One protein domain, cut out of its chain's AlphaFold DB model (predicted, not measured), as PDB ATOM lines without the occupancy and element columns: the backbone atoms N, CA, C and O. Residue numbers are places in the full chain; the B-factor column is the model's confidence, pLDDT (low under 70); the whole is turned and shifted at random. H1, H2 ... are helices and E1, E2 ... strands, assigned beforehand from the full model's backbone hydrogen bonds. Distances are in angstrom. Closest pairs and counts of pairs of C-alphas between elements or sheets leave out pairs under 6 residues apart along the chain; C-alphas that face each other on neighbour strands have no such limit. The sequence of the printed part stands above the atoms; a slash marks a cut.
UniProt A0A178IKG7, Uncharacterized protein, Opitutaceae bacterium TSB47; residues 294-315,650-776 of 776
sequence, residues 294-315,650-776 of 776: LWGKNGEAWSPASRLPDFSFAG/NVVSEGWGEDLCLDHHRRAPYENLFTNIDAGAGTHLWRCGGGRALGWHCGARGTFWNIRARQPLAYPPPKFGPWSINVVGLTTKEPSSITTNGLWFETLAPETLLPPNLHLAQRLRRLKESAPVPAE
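AT A GLANCE: This is residues 294 to 315 and 650 to 776 of the 776 residues of an uncharacterized protein of Opitutaceae bacterium TSB47 (UniProt A0A178IKG7). Little regular structure is present: the chain winds in stacked turns, one wall being a twisted sheet, E1 E3 E4 E5 E6, parallel throughout, with E2 and long loops as returns. H1 runs away from this wall into a tail whose residues 768 to 776 stick out. The printed part has 149 residues, 42 in named elements: six strands, then one helix, class mixed. It is compact, radius of gyration of the C-alphas 15.8 A, spanning 59 by 33 by 30 A.

IN THESE COORDINATES: E1, residues 651 to 657, begins at C-alpha 651 (87.015, 60.570, 66.589) and measures 16.2 A. E2 is 662 to 664, E3 673 to 678, E4 703 to 708, E5 726 to 730, E6 744 to 746. H1, 758 to 769, measures 16.6 A and ends at C-alpha 769 (83.078, 81.239, 65.973).

HOW THE PARTS SIT: Within hydrogen-bond range are N 652 and O 673 of E1 and E3, 2.8 A; N 674 and O 703 of E3 and E4, 2.9 A; N 704 and O 726 of E4 and E5, 2.8 A; N 727 and O 744 of E5 and E6, 3.0 A. E2 pairs with no named strand. H1 only grazes the sheet with residues 758 to 760; the closest C-alphas of E3 and H1, Thr 675 and Leu 758, are 6.3 A apart. In H1 every O i to N i+4 pair is within range.

THE WHOLE: The farthest C-alphas, Arg 692 and Glu 776, are 61.0 A apart. Residues 316 to 649 are not printed; C-alphas 315 and 650 are 8.2 A apart. The links from E3 on to H1 are long. Residues 740 to 741 and 770 to 776 have pLDDT under 70.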
ATOM      1  N   LEU A 294      86.607  68.999  50.261       93.88
ATOM      2  CA  LEU A 294      85.565  68.954  51.306       93.88
ATOM      3  C   LEU A 294      85.745  69.995  52.410       93.88
ATOM      4  O   LEU A 294      84.771  70.366  53.065       93.88
ATOM      5  N   TRP A 295      86.983  70.414  52.664       94.19
ATOM      6  CA  TRP A 295      87.310  71.329  53.758       94.19
ATOM      7  C   TRP A 295      87.846  72.663  53.237       94.19
ATOM      8  O   TRP A 295      87.466  73.718  53.732       94.19
ATOM      9  N   GLY A 296      88.677  72.644  52.202       92.12
ATOM     10  CA  GLY A 296      89.450  73.801  51.776       92.12
ATOM     11  C   GLY A 296      90.593  74.095  52.746       92.12
ATOM     12  O   GLY A 296      91.064  73.218  53.473       92.12
ATOM     13  N   LYS A 297      91.057  75.338  52.766       82.44
ATOM     14  CA  LYS A 297      92.199  75.768  53.577       82.44
ATOM     15  C   LYS A 297      91.832  75.972  55.044       82.44
ATOM     16  O   LYS A 297      92.562  75.556  55.937       82.44
ATOM     17  N   ASN A 298      90.693  76.609  55.290       79.56
ATOM     18  CA  ASN A 298      90.226  77.037  56.609       79.56
ATOM     19  C   ASN A 298      88.812  76.519  56.923       79.56
ATOM     20  O   ASN A 298      88.165  76.992  57.861       79.56
ATOM     21  N   GLY A 299      88.318  75.557  56.144       88.06
ATOM     22  CA  GLY A 299      86.961  75.037  56.258       88.06
ATOM     23  C   GLY A 299      85.951  75.740  55.350       88.06
ATOM     24  O   GLY A 299      84.767  75.439  55.429       88.06
ATOM     25  N   GLU A 300      86.345  76.690  54.510       93.50
ATOM     26  CA  GLU A 300      85.423  77.474  53.680       93.50
ATOM     27  C   GLU A 300      84.529  76.632  52.752       93.50
ATOM     28  O   GLU A 300      83.453  77.090  52.379       93.50
ATOM     29  N   ALA A 301      84.933  75.398  52.427       93.62
ATOM     30  CA  ALA A 301      84.122  74.457  51.650       93.62
ATOM     31  C   ALA A 301      83.093  73.681  52.501       93.62
ATOM     32  O   ALA A 301      82.182  73.045  51.968       93.62
ATOM     33  N   TRP A 302      83.223  73.735  53.826       95.31
ATOM     34  CA  TRP A 302      82.349  73.047  54.762       95.31
ATOM     35  C   TRP A 302      81.109  73.873  55.112       95.31
ATOM     36  O   TRP A 302      81.184  75.066  55.415       95.31
ATOM     37  N   SER A 303      79.965  73.192  55.168       93.94
ATOM     38  CA  SER A 303      78.722  73.713  55.735       93.94
ATOM     39  C   SER A 303      77.981  72.620  56.516       93.94
ATOM     40  O   SER A 303      78.200  71.432  56.258       93.94
ATOM     41  N   PRO A 304      77.040  72.978  57.407       92.31
ATOM     42  CA  PRO A 304      76.221  72.000  58.128       92.31
ATOM     43  C   PRO A 304      75.488  70.983  57.239       92.31
ATOM     44  O   PRO A 304      75.261  69.847  57.649       92.31
ATOM     45  N   ALA A 305      75.128  71.375  56.013       89.12
ATOM     46  CA  ALA A 305      74.459  70.508  55.045       89.12
ATOM     47  C   ALA A 305      75.437  69.706  54.165       89.12
ATOM     48  O   ALA A 305      75.032  68.734  53.527       89.12
ATOM     49  N   SER A 306      76.723  70.073  54.137       90.44
ATOM     50  CA  SER A 306      77.753  69.413  53.324       90.44
ATOM     51  C   SER A 306      77.915  67.936  53.695       90.44
ATOM     52  O   SER A 306      77.519  67.516  54.780       90.44
ATOM     53  N   ARG A 307      78.511  67.120  52.821       90.81
ATOM     54  CA  ARG A 307      78.710  65.681  53.092       90.81
ATOM     55  C   ARG A 307      79.728  65.378  54.195       90.81
ATOM     56  O   ARG A 307      79.726  64.266  54.716       90.81
ATOM     57  N   LEU A 308      80.587  66.335  54.542       95.25
ATOM     58  CA  LEU A 308      81.572  66.187  55.605       95.25
ATOM     59  C   LEU A 308      80.903  66.495  56.962       95.25
ATOM     60  O   LEU A 308      80.413  67.610  57.149       95.25
ATOM     61  N   PRO A 309      80.820  65.539  57.905       96.75
ATOM     62  CA  PRO A 309      80.171  65.773  59.197       96.75
ATOM     63  C   PRO A 309      80.922  66.770  60.086       96.75
ATOM     64  O   PRO A 309      82.109  67.023  59.891       96.75
ATOM     65  N   ASP A 310      80.229  67.294  61.098       96.75
ATOM     66  CA  ASP A 310      80.849  68.059  62.181       96.75
ATOM     67  C   ASP A 310      81.326  67.115  63.298       96.75
ATOM     68  O   ASP A 310      80.522  66.479  63.995       96.75
ATOM     69  N   PHE A 311      82.641  67.020  63.466       98.31
ATOM     70  CA  PHE A 311      83.297  66.247  64.518       98.31
ATOM     71  C   PHE A 311      83.792  67.138  65.668       98.31
ATOM     72  O   PHE A 311      84.321  66.634  66.654       98.31
ATOM     73  N   SER A 312      83.608  68.461  65.590       96.50
ATOM     74  CA  SER A 312      84.205  69.449  66.504       96.50
ATOM     75  C   SER A 312      83.798  69.314  67.977       96.50
ATOM     76  O   SER A 312      84.444  69.911  68.843       96.50
ATOM     77  N   PHE A 313      82.732  68.564  68.262       97.69
ATOM     78  CA  PHE A 313      82.208  68.303  69.604       97.69
ATOM     79  C   PHE A 313      82.806  67.051  70.257       97.69
ATOM     80  O   PHE A 313      82.505  66.791  71.418       97.69
ATOM     81  N   ALA A 314      83.637  66.279  69.550       98.50
ATOM     82  CA  ALA A 314      84.188  65.051  70.103       98.50
ATOM     83  C   ALA A 314      85.189  65.307  71.242       98.50
ATOM     84  O   ALA A 314      86.095  66.138  71.105       98.50
ATOM     85  N   GLY A 315      85.048  64.542  72.327       97.62
ATOM     86  CA  GLY A 315      85.924  64.538  73.499       97.62
ATOM     87  C   GLY A 315      85.360  65.242  74.739       97.62
ATOM     88  O   GLY A 315      84.252  65.783  74.735       97.62
ATOM     89  N   ASN A 650      82.221  59.933  66.831       98.88
ATOM     90  CA  ASN A 650      83.454  59.542  67.504       98.88
ATOM     91  C   ASN A 650      84.658  59.837  66.614       98.88
ATOM     92  O   ASN A 650      84.590  59.729  65.387       98.88
ATOM     93  N   VAL A 651      85.769  60.193  67.247       98.94
ATOM     94  CA  VAL A 651      87.015  60.570  66.589       98.94
ATOM     95  C   VAL A 651      88.139  59.684  67.092       98.94
ATOM     96  O   VAL A 651      88.346  59.555  68.296       98.94
ATOM     97  N   VAL A 652      88.896  59.133  66.154       98.88
ATOM     98  CA  VAL A 652      90.166  58.450  66.377       98.88
ATOM     99  C   VAL A 652      91.245  59.281  65.697       98.88
ATOM    100  O   VAL A 652      91.134  59.552  64.498       98.88
ATOM    101  N   SER A 653      92.259  59.729  66.435       89.12
ATOM    102  CA  SER A 653      93.267  60.634  65.881       89.12
ATOM    103  C   SER A 653      94.672  60.476  66.445       89.12
ATOM    104  O   SER A 653      94.855  59.891  67.505       89.12
ATOM    105  N   GLU A 654      95.669  61.019  65.744       78.44
ATOM    106  CA  GLU A 654      97.050  61.161  66.242       78.44
ATOM    107  C   GLU A 654      97.665  59.860  66.775       78.44
ATOM    108  O   GLU A 654      98.286  59.836  67.837       78.44
ATOM    109  N   GLY A 655      97.463  58.747  66.075       72.81
ATOM    110  CA  GLY A 655      97.853  57.434  66.579       72.81
ATOM    111  C   GLY A 655      98.696  56.620  65.619       72.81
ATOM    112  O   GLY A 655      98.720  56.867  64.413       72.81
ATOM    113  N   TRP A 656      99.379  55.633  66.186       89.56
ATOM    114  CA  TRP A 656     100.197  54.659  65.478       89.56
ATOM    115  C   TRP A 656      99.815  53.236  65.898       89.56
ATOM    116  O   TRP A 656      99.515  52.982  67.071       89.56
ATOM    117  N   GLY A 657      99.882  52.285  64.971       83.81
ATOM    118  CA  GLY A 657      99.868  50.864  65.312       83.81
ATOM    119  C   GLY A 657     100.725  50.019  64.384       83.81
ATOM    120  O   GLY A 657     101.143  50.481  63.328       83.81
ATOM    121  N   GLU A 658     100.994  48.778  64.787       83.44
ATOM    122  CA  GLU A 658     101.856  47.861  64.031       83.44
ATOM    123  C   GLU A 658     101.234  47.450  62.684       83.44
ATOM    124  O   GLU A 658     101.922  47.434  61.661       83.44
ATOM    125  N   ASP A 659      99.934  47.143  62.680       93.50
ATOM    126  CA  ASP A 659      99.140  46.819  61.489       93.50
ATOM    127  C   ASP A 659      97.637  46.977  61.780       93.50
ATOM    128  O   ASP A 659      96.913  45.995  61.954       93.50
ATOM    129  N   LEU A 660      97.191  48.231  61.909       95.94
ATOM    130  CA  LEU A 660      95.847  48.551  62.398       95.94
ATOM    131  C   LEU A 660      94.749  48.040  61.465       95.94
ATOM    132  O   LEU A 660      94.806  48.254  60.254       95.94
ATOM    133  N   CYS A 661      93.675  47.516  62.053       95.56
ATOM    134  CA  CYS A 661      92.352  47.443  61.440       95.56
ATOM    135  C   CYS A 661      91.382  48.472  62.050       95.56
ATOM    136  O   CYS A 661      91.293  48.646  63.268       95.56
ATOM    137  N   LEU A 662      90.639  49.164  61.180       97.19
ATOM    138  CA  LEU A 662      89.615  50.148  61.549       97.19
ATOM    139  C   LEU A 662      88.235  49.482  61.482       97.19
ATOM    140  O   LEU A 662      87.432  49.732  60.576       97.19
ATOM    141  N   ASP A 663      87.987  48.582  62.428       96.62
ATOM    142  CA  ASP A 663      86.796  47.744  62.475       96.62
ATOM    143  C   ASP A 663      85.520  48.576  62.660       96.62
ATOM    144  O   ASP A 663      85.360  49.327  63.620       96.62
ATOM    145  N   HIS A 664      84.568  48.404  61.749       95.12
ATOM    146  CA  HIS A 664      83.213  48.920  61.897       95.12
ATOM    147  C   HIS A 664      82.264  47.730  62.025       95.12
ATOM    148  O   HIS A 664      81.963  47.026  61.054       95.12
ATOM    149  N   HIS A 665      81.798  47.481  63.248       91.62
ATOM    150  CA  HIS A 665      81.248  46.187  63.654       91.62
ATOM    151  C   HIS A 665      79.777  45.970  63.242       91.62
ATOM    152  O   HIS A 665      79.011  45.289  63.936       91.62
ATOM    153  N   ARG A 666      79.378  46.533  62.088       93.44
ATOM    154  CA  ARG A 666      78.008  46.580  61.539       93.44
ATOM    155  C   ARG A 666      77.018  47.268  62.488       93.44
ATOM    156  O   ARG A 666      77.399  47.850  63.498       93.44
ATOM    157  N   ARG A 667      75.718  47.215  62.168       95.38
ATOM    158  CA  ARG A 667      74.633  47.932  62.872       95.38
ATOM    159  C   ARG A 667      74.806  49.452  62.814       95.38
ATOM    160  O   ARG A 667      74.623  50.153  63.808       95.38
ATOM    161  N   ALA A 668      75.151  49.928  61.623       94.56
ATOM    162  CA  ALA A 668      75.225  51.327  61.232       94.56
ATOM    163  C   ALA A 668      76.044  52.230  62.175       94.56
ATOM    164  O   ALA A 668      75.481  53.184  62.690       94.56
ATOM    165  N   PRO A 669      77.344  51.993  62.435       97.19
ATOM    166  CA  PRO A 669      78.222  53.049  62.940       97.19
ATOM    167  C   PRO A 669      78.383  54.115  61.846       97.19
ATOM    168  O   PRO A 669      78.895  53.809  60.772       97.19
ATOM    169  N   TYR A 670      77.931  55.346  62.074       97.56
ATOM    170  CA  TYR A 670      77.839  56.390  61.041       97.56
ATOM    171  C   TYR A 670      78.486  57.687  61.511       97.56
ATOM    172  O   TYR A 670      78.530  57.960  62.704       97.56
ATOM    173  N   GLU A 671      78.981  58.501  60.576       97.44
ATOM    174  CA  GLU A 671      79.657  59.766  60.896       97.44
ATOM    175  C   GLU A 671      80.714  59.631  62.011       97.44
ATOM    176  O   GLU A 671      80.734  60.430  62.942       97.44
ATOM    177  N   ASN A 672      81.589  58.622  61.937       98.69
ATOM    178  CA  ASN A 672      82.799  58.540  62.765       98.69
ATOM    179  C   ASN A 672      84.023  58.959  61.932       98.69
ATOM    180  O   ASN A 672      84.029  58.788  60.707       98.69
ATOM    181  N   LEU A 673      85.036  59.525  62.587       98.88
ATOM    182  CA  LEU A 673      86.237  60.068  61.955       98.88
ATOM    183  C   LEU A 673      87.487  59.315  62.398       98.88
ATOM    184  O   LEU A 673      87.749  59.173  63.588       98.88
ATOM    185  N   PHE A 674      88.306  58.949  61.423       98.88
ATOM    186  CA  PHE A 674      89.682  58.504  61.604       98.88
ATOM    187  C   PHE A 674      90.580  59.543  60.949       98.88
ATOM    188  O   PHE A 674      90.437  59.789  59.750       98.88
ATOM    189  N   THR A 675      91.451  60.203  61.717       97.25
ATOM    190  CA  THR A 675      92.222  61.336  61.200       97.25
ATOM    191  C   THR A 675      93.662  61.402  61.697       97.25
ATOM    192  O   THR A 675      93.909  61.298  62.891       97.25
ATOM    193  N   ASN A 676      94.616  61.610  60.791       89.38
ATOM    194  CA  ASN A 676      96.045  61.686  61.114       89.38
ATOM    195  C   ASN A 676      96.575  60.427  61.827       89.38
ATOM    196  O   ASN A 676      97.093  60.492  62.942       89.38
ATOM    197  N   ILE A 677      96.416  59.266  61.192       88.81
ATOM    198  CA  ILE A 677      96.790  57.964  61.764       88.81
ATOM    199  C   ILE A 677      97.879  57.329  60.908       88.81
ATOM    200  O   ILE A 677      97.807  57.362  59.682       88.81
ATOM    201  N   ASP A 678      98.865  56.716  61.551       88.25
ATOM    202  CA  ASP A 678      99.763  55.758  60.913       88.25
ATOM    203  C   ASP A 678      99.295  54.331  61.232       88.25
ATOM    204  O   ASP A 678      99.311  53.882  62.379       88.25
ATOM    205  N   ALA A 679      98.830  53.627  60.206       90.44
ATOM    206  CA  ALA A 679      98.307  52.273  60.305       90.44
ATOM    207  C   ALA A 679      99.392  51.184  60.287       90.44
ATOM    208  O   ALA A 679      99.057  49.997  60.282       90.44
ATOM    209  N   GLY A 680     100.675  51.557  60.256       90.50
ATOM    210  CA  GLY A 680     101.784  50.614  60.292       90.50
ATOM    211  C   GLY A 680     101.919  49.844  58.988       90.50
ATOM    212  O   GLY A 680     102.081  50.440  57.922       90.50
ATOM    213  N   ALA A 681     101.899  48.511  59.043       92.62
ATOM    214  CA  ALA A 681     102.031  47.678  57.848       92.62
ATOM    215  C   ALA A 681     100.933  47.966  56.813       92.62
ATOM    216  O   ALA A 681     101.224  47.952  55.619       92.62
ATOM    217  N   GLY A 682      99.714  48.281  57.262       94.25
ATOM    218  CA  GLY A 682      98.577  48.610  56.404       94.25
ATOM    219  C   GLY A 682      98.032  47.412  55.632       94.25
ATOM    220  O   GLY A 682      97.496  47.584  54.538       94.25
ATOM    221  N   THR A 683      98.206  46.192  56.141       94.25
ATOM    222  CA  THR A 683      97.769  44.960  55.469       94.25
ATOM    223  C   THR A 683      96.315  44.625  55.752       94.25
ATOM    224  O   THR A 683      95.641  44.091  54.870       94.25
ATOM    225  N   HIS A 684      95.787  45.019  56.915       91.44
ATOM    226  CA  HIS A 684      94.430  44.666  57.347       91.44
ATOM    227  C   HIS A 684      93.517  45.873  57.640       91.44
ATOM    228  O   HIS A 684      92.484  45.700  58.284       91.44
ATOM    229  N   LEU A 685      93.829  47.070  57.125       96.12
ATOM    230  CA  LEU A 685      93.129  48.324  57.462       96.12
ATOM    231  C   LEU A 685      91.596  48.233  57.418       96.12
ATOM    232  O   LEU A 685      90.918  48.692  58.335       96.12
ATOM    233  N   TRP A 686      91.054  47.610  56.371       96.25
ATOM    234  CA  TRP A 686      89.611  47.508  56.134       96.25
ATOM    235  C   TRP A 686      88.970  46.230  56.689       96.25
ATOM    236  O   TRP A 686      87.789  45.968  56.440       96.25
ATOM    237  N   ARG A 687      89.728  45.399  57.412       94.06
ATOM    238  CA  ARG A 687      89.214  44.165  58.005       94.06
ATOM    239  C   ARG A 687      88.215  44.512  59.107       94.06
ATOM    240  O   ARG A 687      88.551  45.207  60.057       94.06
ATOM    241  N   CYS A 688      86.995  43.998  58.979       94.00
ATOM    242  CA  CYS A 688      85.914  44.270  59.921       94.00
ATOM    243  C   CYS A 688      85.196  42.988  60.365       94.00
ATOM    244  O   CYS A 688      85.143  41.993  59.634       94.00
ATOM    245  N   GLY A 689      84.616  43.033  61.561       90.75
ATOM    246  CA  GLY A 689      83.795  41.992  62.166       90.75
ATOM    247  C   GLY A 689      82.288  42.245  62.040       90.75
ATOM    248  O   GLY A 689      81.806  42.960  61.157       90.75
ATOM    249  N   GLY A 690      81.520  41.619  62.930       88.94
ATOM    250  CA  GLY A 690      80.069  41.771  63.028       88.94
ATOM    251  C   GLY A 690      79.258  40.636  62.391       88.94
ATOM    252  O   GLY A 690      79.679  39.958  61.452       88.94
ATOM    253  N   GLY A 691      78.050  40.435  62.922       87.38
ATOM    254  CA  GLY A 691      77.139  39.364  62.509       87.38
ATOM    255  C   GLY A 691      76.510  39.561  61.123       87.38
ATOM    256  O   GLY A 691      76.376  40.671  60.614       87.38
ATOM    257  N   ARG A 692      76.074  38.461  60.501       89.62
ATOM    258  CA  ARG A 692      75.453  38.463  59.165       89.62
ATOM    259  C   ARG A 692      74.124  39.238  59.133       89.62
ATOM    260  O   ARG A 692      73.323  39.122  60.062       89.62
ATOM    261  N   ALA A 693      73.863  39.929  58.019       92.00
ATOM    262  CA  ALA A 693      72.626  40.672  57.739       92.00
ATOM    263  C   ALA A 693      72.277  41.754  58.784       92.00
ATOM    264  O   ALA A 693      71.108  42.019  59.074       92.00
ATOM    265  N   LEU A 694      73.307  42.355  59.382       94.62
ATOM    266  CA  LEU A 694      73.202  43.459  60.340       94.62
ATOM    267  C   LEU A 694      73.612  44.807  59.725       94.62
ATOM    268  O   LEU A 694      74.020  45.704  60.459       94.62
ATOM    269  N   GLY A 695      73.545  44.950  58.402       95.06
ATOM    270  CA  GLY A 695      74.083  46.113  57.705       95.06
ATOM    271  C   GLY A 695      75.473  45.880  57.099       95.06
ATOM    272  O   GLY A 695      76.160  44.900  57.426       95.06
ATOM    273  N   TRP A 696      75.917  46.816  56.255       95.31
ATOM    274  CA  TRP A 696      77.331  46.990  55.897       95.31
ATOM    275  C   TRP A 696      78.161  47.407  57.117       95.31
ATOM    276  O   TRP A 696      77.610  47.743  58.169       95.31
ATOM    277  N   HIS A 697      79.486  47.344  57.002       96.06
ATOM    278  CA  HIS A 697      80.383  47.609  58.127       96.06
ATOM    279  C   HIS A 697      80.262  49.059  58.606       96.06
ATOM    280  O   HIS A 697      79.898  49.290  59.755       96.06
ATOM    281  N   CYS A 698      80.458  50.018  57.706       96.12
ATOM    282  CA  CYS A 698      80.394  51.452  57.942       96.12
ATOM    283  C   CYS A 698      79.077  52.045  57.412       96.12
ATOM    284  O   CYS A 698      78.622  51.714  56.316       96.12
ATOM    285  N   GLY A 699      78.451  52.908  58.207       96.31
ATOM    286  CA  GLY A 699      77.287  53.703  57.835       96.31
ATOM    287  C   GLY A 699      77.653  54.970  57.061       96.31
ATOM    288  O   GLY A 699      78.785  55.183  56.627       96.31
ATOM    289  N   ALA A 700      76.662  55.834  56.878       95.94
ATOM    290  CA  ALA A 700      76.774  57.050  56.095       95.94
ATOM    291  C   ALA A 700      77.881  57.968  56.621       95.94
ATOM    292  O   ALA A 700      78.005  58.191  57.829       95.94
ATOM    293  N   ARG A 701      78.646  58.547  55.687       96.50
ATOM    294  CA  ARG A 701      79.624  59.615  55.948       96.50
ATOM    295  C   ARG A 701      80.688  59.277  57.003       96.50
ATOM    296  O   ARG A 701      81.279  60.183  57.596       96.50
ATOM    297  N   GLY A 702      80.981  57.989  57.209       97.75
ATOM    298  CA  GLY A 702      82.239  57.585  57.837       97.75
ATOM    299  C   GLY A 702      83.405  58.228  57.086       97.75
ATOM    300  O   GLY A 702      83.412  58.245  55.853       97.75
ATOM    301  N   THR A 703      84.325  58.847  57.818       98.62
ATOM    302  CA  THR A 703      85.359  59.710  57.238       98.62
ATOM    303  C   THR A 703      86.743  59.201  57.622       98.62
ATOM    304  O   THR A 703      87.063  59.075  58.802       98.62
ATOM    305  N   PHE A 704      87.565  58.933  56.612       98.69
ATOM    306  CA  PHE A 704      88.954  58.502  56.731       98.69
ATOM    307  C   PHE A 704      89.831  59.590  56.128       98.69
ATOM    308  O   PHE A 704      89.710  59.900  54.943       98.69
ATOM    309  N   TRP A 705      90.663  60.205  56.962       98.31
ATOM    310  CA  TRP A 705      91.366  61.434  56.634       98.31
ATOM    311  C   TRP A 705      92.846  61.334  56.995       98.31
ATOM    312  O   TRP A 705      93.173  61.172  58.166       98.31
ATOM    313  N   ASN A 706      93.755  61.505  56.043       95.25
ATOM    314  CA  ASN A 706      95.197  61.480  56.299       95.25
ATOM    315  C   ASN A 706      95.650  60.192  57.027       95.25
ATOM    316  O   ASN A 706      96.123  60.232  58.167       95.25
ATOM    317  N   ILE A 707      95.440  59.040  56.387       96.38
ATOM    318  CA  ILE A 707      95.857  57.732  56.907       96.38
ATOM    319  C   ILE A 707      97.105  57.265  56.157       96.38
ATOM    320  O   ILE A 707      97.088  57.069  54.939       96.38
ATOM    321  N   ARG A 708      98.186  57.071  56.906       92.38
ATOM    322  CA  ARG A 708      99.480  56.610  56.404       92.38
ATOM    323  C   ARG A 708      99.650  55.115  56.624       92.38
ATOM    324  O   ARG A 708      99.093  54.560  57.567       92.38
ATOM    325  N   ALA A 709     100.436  54.475  55.768       90.19
ATOM    326  CA  ALA A 709     100.867  53.093  55.946       90.19
ATOM    327  C   ALA A 709     102.198  52.836  55.225       90.19
ATOM    328  O   ALA A 709     102.573  53.556  54.302       90.19
ATOM    329  N   ARG A 710     102.900  51.763  55.601       87.00
ATOM    330  CA  ARG A 710     104.145  51.321  54.946       87.00
ATOM    331  C   ARG A 710     103.926  50.837  53.511       87.00
ATOM    332  O   ARG A 710     104.869  50.846  52.721       87.00
ATOM    333  N   GLN A 711     102.708  50.415  53.170       93.00
ATOM    334  CA  GLN A 711     102.337  49.999  51.819       93.00
ATOM    335  C   GLN A 711     101.170  50.826  51.261       93.00
ATOM    336  O   GLN A 711     100.390  51.378  52.037       93.00
ATOM    337  N   PRO A 712     101.006  50.881  49.924       96.19
ATOM    338  CA  PRO A 712      99.843  51.510  49.314       96.19
ATOM    339  C   PRO A 712      98.531  50.844  49.745       96.19
ATOM    340  O   PRO A 712      98.372  49.630  49.632       96.19
ATOM    341  N   LEU A 713      97.587  51.664  50.184       96.12
ATOM    342  CA  LEU A 713      96.233  51.309  50.576       96.12
ATOM    343  C   LEU A 713      95.285  51.481  49.386       96.12
ATOM    344  O   LEU A 713      95.375  52.461  48.644       96.12
ATOM    345  N   ALA A 714      94.354  50.546  49.234       94.44
ATOM    346  CA  ALA A 714      93.239  50.672  48.302       94.44
ATOM    347  C   ALA A 714      92.059  51.398  48.959       94.44
ATOM    348  O   ALA A 714      91.956  51.443  50.194       94.44
ATOM    349  N   TYR A 715      91.136  51.901  48.142       94.75
ATOM    350  CA  TYR A 715      89.810  52.292  48.621       94.75
ATOM    351  C   TYR A 715      89.124  51.134  49.386       94.75
ATOM    352  O   TYR A 715      89.375  49.964  49.068       94.75
ATOM    353  N   PRO A 716      88.256  51.409  50.384       95.31
ATOM    354  CA  PRO A 716      87.519  50.361  51.077       95.31
ATOM    355  C   PRO A 716      86.815  49.379  50.123       95.31
ATOM    356  O   PRO A 716      86.254  49.788  49.104       95.31
ATOM    357  N   PRO A 717      86.808  48.072  50.440       94.19
ATOM    358  CA  PRO A 717      86.253  47.059  49.551       94.19
ATOM    359  C   PRO A 717      84.725  47.192  49.398       94.19
ATOM    360  O   PRO A 717      84.054  47.802  50.237       94.19
ATOM    361  N   PRO A 718      84.123  46.566  48.366       90.56
ATOM    362  CA  PRO A 718      82.672  46.544  48.203       90.56
ATOM    363  C   PRO A 718      81.946  46.061  49.466       90.56
ATOM    364  O   PRO A 718      82.387  45.114  50.117       90.56
ATOM    365  N   LYS A 719      80.793  46.671  49.779       89.31
ATOM    366  CA  LYS A 719      79.990  46.410  50.995       89.31
ATOM    367  C   LYS A 719      80.673  46.801  52.314       89.31
ATOM    368  O   LYS A 719      80.159  46.457  53.381       89.31
ATOM    369  N   PHE A 720      81.796  47.523  52.266       94.50
ATOM    370  CA  PHE A 720      82.348  48.171  53.452       94.50
ATOM    371  C   PHE A 720      81.383  49.235  53.980       94.50
ATOM    372  O   PHE A 720      80.978  49.158  55.131       94.50
ATOM    373  N   GLY A 721      80.954  50.175  53.140       94.38
ATOM    374  CA  GLY A 721      79.989  51.215  53.489       94.38
ATOM    375  C   GLY A 721      79.364  51.847  52.245       94.38
ATOM    376  O   GLY A 721      79.688  51.419  51.134       94.38
ATOM    377  N   PRO A 722      78.455  52.821  52.420       94.25
ATOM    378  CA  PRO A 722      77.724  53.432  51.318       94.25
ATOM    379  C   PRO A 722      78.547  54.452  50.531       94.25
ATOM    380  O   PRO A 722      79.607  54.888  50.975       94.25
ATOM    381  N   TRP A 723      78.020  54.906  49.392       91.38
ATOM    382  CA  TRP A 723      78.664  55.911  48.524       91.38
ATOM    383  C   TRP A 723      79.039  57.219  49.247       91.38
ATOM    384  O   TRP A 723      79.928  57.953  48.808       91.38
ATOM    385  N   SER A 724      78.357  57.531  50.353       93.69
ATOM    386  CA  SER A 724      78.534  58.775  51.102       93.69
ATOM    387  C   SER A 724      79.743  58.787  52.038       93.69
ATOM    388  O   SER A 724      80.008  59.831  52.638       93.69
ATOM    389  N   ILE A 725      80.483  57.679  52.182       95.88
ATOM    390  CA  ILE A 725      81.739  57.685  52.943       95.88
ATOM    391  C   ILE A 725      82.759  58.631  52.297       95.88
ATOM    392  O   ILE A 725      82.737  58.875  51.088       95.88
ATOM    393  N   ASN A 726      83.651  59.177  53.116       97.31
ATOM    394  CA  ASN A 726      84.664  60.133  52.687       97.31
ATOM    395  C   ASN A 726      86.047  59.523  52.916       97.31
ATOM    396  O   ASN A 726      86.380  59.179  54.049       97.31
ATOM    397  N   VAL A 727      86.851  59.405  51.862       97.94
ATOM    398  CA  VAL A 727      88.247  58.965  51.960       97.94
ATOM    399  C   VAL A 727      89.126  60.053  51.360       97.94
ATOM    400  O   VAL A 727      89.030  60.338  50.167       97.94
ATOM    401  N   VAL A 728      89.950  60.679  52.195       97.69
ATOM    402  CA  VAL A 728      90.765  61.843  51.840       97.69
ATOM    403  C   VAL A 728      92.173  61.641  52.381       97.69
ATOM    404  O   VAL A 728      92.365  61.557  53.587       97.69
ATOM    405  N   GLY A 729      93.169  61.575  51.510       94.88
ATOM    406  CA  GLY A 729      94.564  61.425  51.919       94.88
ATOM    407  C   GLY A 729      94.886  60.046  52.485       94.88
ATOM    408  O   GLY A 729      94.901  59.854  53.699       94.88
ATOM    409  N   LEU A 730      95.171  59.086  51.606       94.75
ATOM    410  CA  LEU A 730      95.724  57.780  51.973       94.75
ATOM    411  C   LEU A 730      97.128  57.641  51.392       94.75
ATOM    412  O   LEU A 730      97.384  58.146  50.299       94.75
ATOM    413  N   THR A 731      98.011  56.875  52.038       92.19
ATOM    414  CA  THR A 731      99.185  56.344  51.330       92.19
ATOM    415  C   THR A 731      98.669  55.412  50.235       92.19
ATOM    416  O   THR A 731      98.341  54.269  50.514       92.19
ATOM    417  N   THR A 732      98.533  55.885  48.996       94.50
ATOM    418  CA  THR A 732      97.952  55.120  47.885       94.50
ATOM    419  C   THR A 732      98.629  55.452  46.558       94.50
ATOM    420  O   THR A 732      99.314  56.463  46.419       94.50
ATOM    421  N   LYS A 733      98.454  54.565  45.578       92.56
ATOM    422  CA  LYS A 733      98.824  54.790  44.172       92.56
ATOM    423  C   LYS A 733      97.597  54.930  43.270       92.56
ATOM    424  O   LYS A 733      97.751  55.141  42.071       92.56
ATOM    425  N   GLU A 734      96.399  54.752  43.822       94.06
ATOM    426  CA  GLU A 734      95.157  54.875  43.071       94.06
ATOM    427  C   GLU A 734      94.887  56.357  42.738       94.06
ATOM    428  O   GLU A 734      95.230  57.251  43.519       94.06
ATOM    429  N   PRO A 735      94.315  56.657  41.561       93.00
ATOM    430  CA  PRO A 735      93.944  58.020  41.209       93.00
ATOM    431  C   PRO A 735      92.717  58.480  42.004       93.00
ATOM    432  O   PRO A 735      91.914  57.668  42.468       93.00
ATOM    433  N   SER A 736      92.538  59.797  42.111       93.56
ATOM    434  CA  SER A 736      91.345  60.365  42.737       93.56
ATOM    435  C   SER A 736      90.100  60.028  41.920       93.56
ATOM    436  O   SER A 736      90.113  60.072  40.691       93.56
ATOM    437  N   SER A 737      89.010  59.726  42.615       91.62
ATOM    438  CA  SER A 737      87.695  59.464  42.042       91.62
ATOM    439  C   SER A 737      86.649  60.175  42.892       91.62
ATOM    440  O   SER A 737      86.238  59.703  43.954       91.62
ATOM    441  N   ILE A 738      86.279  61.375  42.443       88.88
ATOM    442  CA  ILE A 738      85.361  62.275  43.138       88.88
ATOM    443  C   ILE A 738      84.170  62.533  42.223       88.88
ATOM    444  O   ILE A 738      84.323  63.015  41.103       88.88
ATOM    445  N   THR A 739      82.971  62.231  42.712       81.31
ATOM    446  CA  THR A 739      81.717  62.546  42.020       81.31
ATOM    447  C   THR A 739      80.800  63.319  42.958       81.31
ATOM    448  O   THR A 739      80.663  62.969  44.130       81.31
ATOM    449  N   THR A 740      80.159  64.380  42.453       62.38
ATOM    450  CA  THR A 740      79.388  65.342  43.263       62.38
ATOM    451  C   THR A 740      78.338  64.675  44.162       62.38
ATOM    452  O   THR A 740      78.166  65.095  45.301       62.38
ATOM    453  N   ASN A 741      77.709  63.591  43.689       66.38
ATOM    454  CA  ASN A 741      76.680  62.824  44.406       66.38
ATOM    455  C   ASN A 741      77.030  61.328  44.542       66.38
ATOM    456  O   ASN A 741      76.134  60.490  44.604       66.38
ATOM    457  N   GLY A 742      78.316  60.973  44.524       77.12
ATOM    458  CA  GLY A 742      78.750  59.578  44.592       77.12
ATOM    459  C   GLY A 742      80.034  59.402  45.394       77.12
ATOM    460  O   GLY A 742      80.261  60.102  46.385       77.12
ATOM    461  N   LEU A 743      80.857  58.444  44.967       86.44
ATOM    462  CA  LEU A 743      82.140  58.105  45.580       86.44
ATOM    463  C   LEU A 743      82.981  59.363  45.860       86.44
ATOM    464  O   LEU A 743      83.131  60.216  44.979       86.44
ATOM    465  N   TRP A 744      83.543  59.453  47.069       94.25
ATOM    466  CA  TRP A 744      84.567  60.442  47.404       94.25
ATOM    467  C   TRP A 744      85.856  59.752  47.808       94.25
ATOM    468  O   TRP A 744      86.035  59.358  48.964       94.25
ATOM    469  N   PHE A 745      86.740  59.612  46.826       96.06
ATOM    470  CA  PHE A 745      88.102  59.166  47.027       96.06
ATOM    471  C   PHE A 745      89.072  60.228  46.525       96.06
ATOM    472  O   PHE A 745      89.317  60.367  45.329       96.06
ATOM    473  N   GLU A 746      89.598  61.006  47.455       95.12
ATOM    474  CA  GLU A 746      90.502  62.113  47.189       95.12
ATOM    475  C   GLU A 746      91.919  61.699  47.600       95.12
ATOM    476  O   GLU A 746      92.277  61.672  48.779       95.12
ATOM    477  N   THR A 747      92.724  61.309  46.614       93.19
ATOM    478  CA  THR A 747      94.029  60.651  46.790       93.19
ATOM    479  C   THR A 747      95.179  61.644  46.930       93.19
ATOM    480  O   THR A 747      96.212  61.540  46.273       93.19
ATOM    481  N   LEU A 748      94.988  62.637  47.801       91.75
ATOM    482  CA  LEU A 748      96.035  63.587  48.178       91.75
ATOM    483  C   LEU A 748      97.160  62.867  48.932       91.75
ATOM    484  O   LEU A 748      96.909  61.894  49.643       91.75
ATOM    485  N   ALA A 749      98.398  63.336  48.788       84.06
ATOM    486  CA  ALA A 749      99.513  62.770  49.538       84.06
ATOM    487  C   ALA A 749      99.328  63.085  51.036       84.06
ATOM    488  O   ALA A 749      99.216  64.265  51.383       84.06
ATOM    489  N   PRO A 750      99.289  62.078  51.930       80.94
ATOM    490  CA  PRO A 750      99.155  62.296  53.372       80.94
ATOM    491  C   PRO A 750     100.159  63.311  53.938       80.94
ATOM    492  O   PRO A 750      99.828  64.088  54.827       80.94
ATOM    493  N   GLU A 751     101.377  63.337  53.394       75.81
ATOM    494  CA  GLU A 751     102.490  64.173  53.855       75.81
ATOM    495  C   GLU A 751     102.306  65.664  53.534       75.81
ATOM    496  O   GLU A 751     102.964  66.502  54.145       75.81
ATOM    497  N   THR A 752     101.442  66.006  52.572       76.25
ATOM    498  CA  THR A 752     101.197  67.397  52.149       76.25
ATOM    499  C   THR A 752      99.748  67.843  52.338       76.25
ATOM    500  O   THR A 752      99.428  68.998  52.048       76.25
ATOM    501  N   LEU A 753      98.862  66.956  52.806       82.44
ATOM    502  CA  LEU A 753      97.451  67.249  53.051       82.44
ATOM    503  C   LEU A 753      97.276  68.151  54.280       82.44
ATOM    504  O   LEU A 753      97.591  67.768  55.406       82.44
ATOM    505  N   LEU A 754      96.668  69.320  54.074       76.81
ATOM    506  CA  LEU A 754      96.272  70.249  55.126       76.81
ATOM    507  C   LEU A 754      94.740  70.439  55.188       76.81
ATOM    508  O   LEU A 754      94.105  70.683  54.156       76.81
ATOM    509  N   PRO A 755      94.138  70.442  56.394       79.94
ATOM    510  CA  PRO A 755      94.761  70.112  57.675       79.94
ATOM    511  C   PRO A 755      95.076  68.609  57.766       79.94
ATOM    512  O   PRO A 755      94.293  67.801  57.266       79.94
ATOM    513  N   PRO A 756      96.151  68.202  58.458       70.44
ATOM    514  CA  PRO A 756      96.445  66.785  58.648       70.44
ATOM    515  C   PRO A 756      95.424  66.117  59.578       70.44
ATOM    516  O   PRO A 756      95.080  64.956  59.374       70.44
ATOM    517  N   ASN A 757      94.908  66.860  60.561       85.19
ATOM    518  CA  ASN A 757      93.909  66.409  61.522       85.19
ATOM    519  C   ASN A 757      92.624  67.242  61.391       85.19
ATOM    520  O   ASN A 757      92.555  68.406  61.807       85.19
ATOM    521  N   LEU A 758      91.589  66.633  60.810       94.75
ATOM    522  CA  LEU A 758      90.331  67.308  60.501       94.75
ATOM    523  C   LEU A 758      89.534  67.681  61.758       94.75
ATOM    524  O   LEU A 758      89.009  68.793  61.836       94.75
ATOM    525  N   HIS A 759      89.461  66.786  62.751       96.06
ATOM    526  CA  HIS A 759      88.784  67.056  64.032       96.06
ATOM    527  C   HIS A 759      89.345  68.314  64.667       96.06
ATOM    528  O   HIS A 759      88.610  69.190  65.131       96.06
ATOM    529  N   LEU A 760      90.669  68.412  64.645       79.56
ATOM    530  CA  LEU A 760      91.376  69.522  65.228       79.56
ATOM    531  C   LEU A 760      91.007  70.837  64.544       79.56
ATOM    532  O   LEU A 760      90.693  71.809  65.242       79.56
ATOM    533  N   ALA A 761      91.016  70.861  63.213       77.00
ATOM    534  CA  ALA A 761      90.660  72.042  62.436       77.00
ATOM    535  C   ALA A 761      89.199  72.462  62.672       77.00
ATOM    536  O   ALA A 761      88.935  73.630  62.962       77.00
ATOM    537  N   GLN A 762      88.265  71.506  62.648       92.50
ATOM    538  CA  GLN A 762      86.848  71.748  62.927       92.50
ATOM    539  C   GLN A 762      86.616  72.289  64.340       92.50
ATOM    540  O   GLN A 762      85.898  73.273  64.520       92.50
ATOM    541  N   ARG A 763      87.268  71.702  65.351       87.94
ATOM    542  CA  ARG A 763      87.195  72.166  66.743       87.94
ATOM    543  C   ARG A 763      87.695  73.596  66.897       87.94
ATOM    544  O   ARG A 763      87.011  74.406  67.514       87.94
ATOM    545  N   LEU A 764      88.869  73.919  66.348       76.81
ATOM    546  CA  LEU A 764      89.418  75.276  66.435       76.81
ATOM    547  C   LEU A 764      88.509  76.296  65.751       76.81
ATOM    548  O   LEU A 764      88.288  77.374  66.299       76.81
ATOM    549  N   ARG A 765      87.952  75.943  64.588       85.12
ATOM    550  CA  ARG A 765      87.000  76.799  63.888       85.12
ATOM    551  C   ARG A 765      85.749  77.059  64.725       85.12
ATOM    552  O   ARG A 765      85.436  78.222  64.961       85.12
ATOM    553  N   ARG A 766      85.090  76.008  65.230       91.50
ATOM    554  CA  ARG A 766      83.891  76.151  66.070       91.50
ATOM    555  C   ARG A 766      84.164  77.041  67.279       91.50
ATOM    556  O   ARG A 766      83.413  77.976  67.528       91.50
ATOM    557  N   LEU A 767      85.242  76.782  68.023       80.81
ATOM    558  CA  LEU A 767      85.560  77.553  69.231       80.81
ATOM    559  C   LEU A 767      85.864  79.026  68.927       80.81
ATOM    560  O   LEU A 767      85.522  79.886  69.734       80.81
ATOM    561  N   LYS A 768      86.452  79.329  67.762       74.06
ATOM    562  CA  LYS A 768      86.659  80.708  67.302       74.06
ATOM    563  C   LYS A 768      85.337  81.408  66.974       74.06
ATOM    564  O   LYS A 768      85.161  82.556  67.355       74.06
ATOM    565  N   GLU A 769      84.420  80.722  66.294       72.88
ATOM    566  CA  GLU A 769      83.078  81.239  65.973       72.88
ATOM    567  C   GLU A 769      82.191  81.389  67.225       72.88
ATOM    568  O   GLU A 769      81.268  82.197  67.234       72.88
ATOM    569  N   SER A 770      82.493  80.643  68.294       59.41
ATOM    570  CA  SER A 770      81.763  80.662  69.572       59.41
ATOM    571  C   SER A 770      82.276  81.711  70.570       59.41
ATOM    572  O   SER A 770      81.676  81.880  71.631       59.41
ATOM    573  N   ALA A 771      83.408  82.368  70.294       45.81
ATOM    574  CA  ALA A 771      83.977  83.362  71.199       45.81
ATOM    575  C   ALA A 771      83.096  84.627  71.217       45.81
ATOM    576  O   ALA A 771      82.694  85.091  70.147       45.81
ATOM    577  N   PRO A 772      82.792  85.210  72.393       39.97
ATOM    578  CA  PRO A 772      82.073  86.475  72.442       39.97
ATOM    579  C   PRO A 772      82.867  87.539  71.678       39.97
ATOM    580  O   PRO A 772      84.069  87.706  71.899       39.97
ATOM    581  N   VAL A 773      82.191  88.245  70.770       33.44
ATOM    582  CA  VAL A 773      82.738  89.440  70.123       33.44
ATOM    583  C   VAL A 773      83.104  90.421  71.244       33.44
ATOM    584  O   VAL A 773      82.250  90.665  72.103       33.44
ATOM    585  N   PRO A 774      84.347  90.942  71.308       29.80
ATOM    586  CA  PRO A 774      84.688  91.985  72.265       29.80
ATOM    587  C   PRO A 774      83.685  93.126  72.111       29.80
ATOM    588  O   PRO A 774      83.433  93.557  70.989       29.80
ATOM    589  N   ALA A 775      83.087  93.572  73.215       33.62
ATOM    590  CA  ALA A 775      82.285  94.785  73.188       33.62
ATOM    591  C   ALA A 775      83.189  95.934  72.710       33.62
ATOM    592  O   ALA A 775      84.232  96.169  73.326       33.62
ATOM    593  N   GLU A 776      82.825  96.552  71.583       31.33
ATOM    594  CA  GLU A 776      83.442  97.791  71.087       31.33
ATOM    595  C   GLU A 776      83.193  98.964  72.037       31.33
ATOM    596  O   GLU A 776      82.076  99.046  72.608       31.33
TER     597      GLU A 776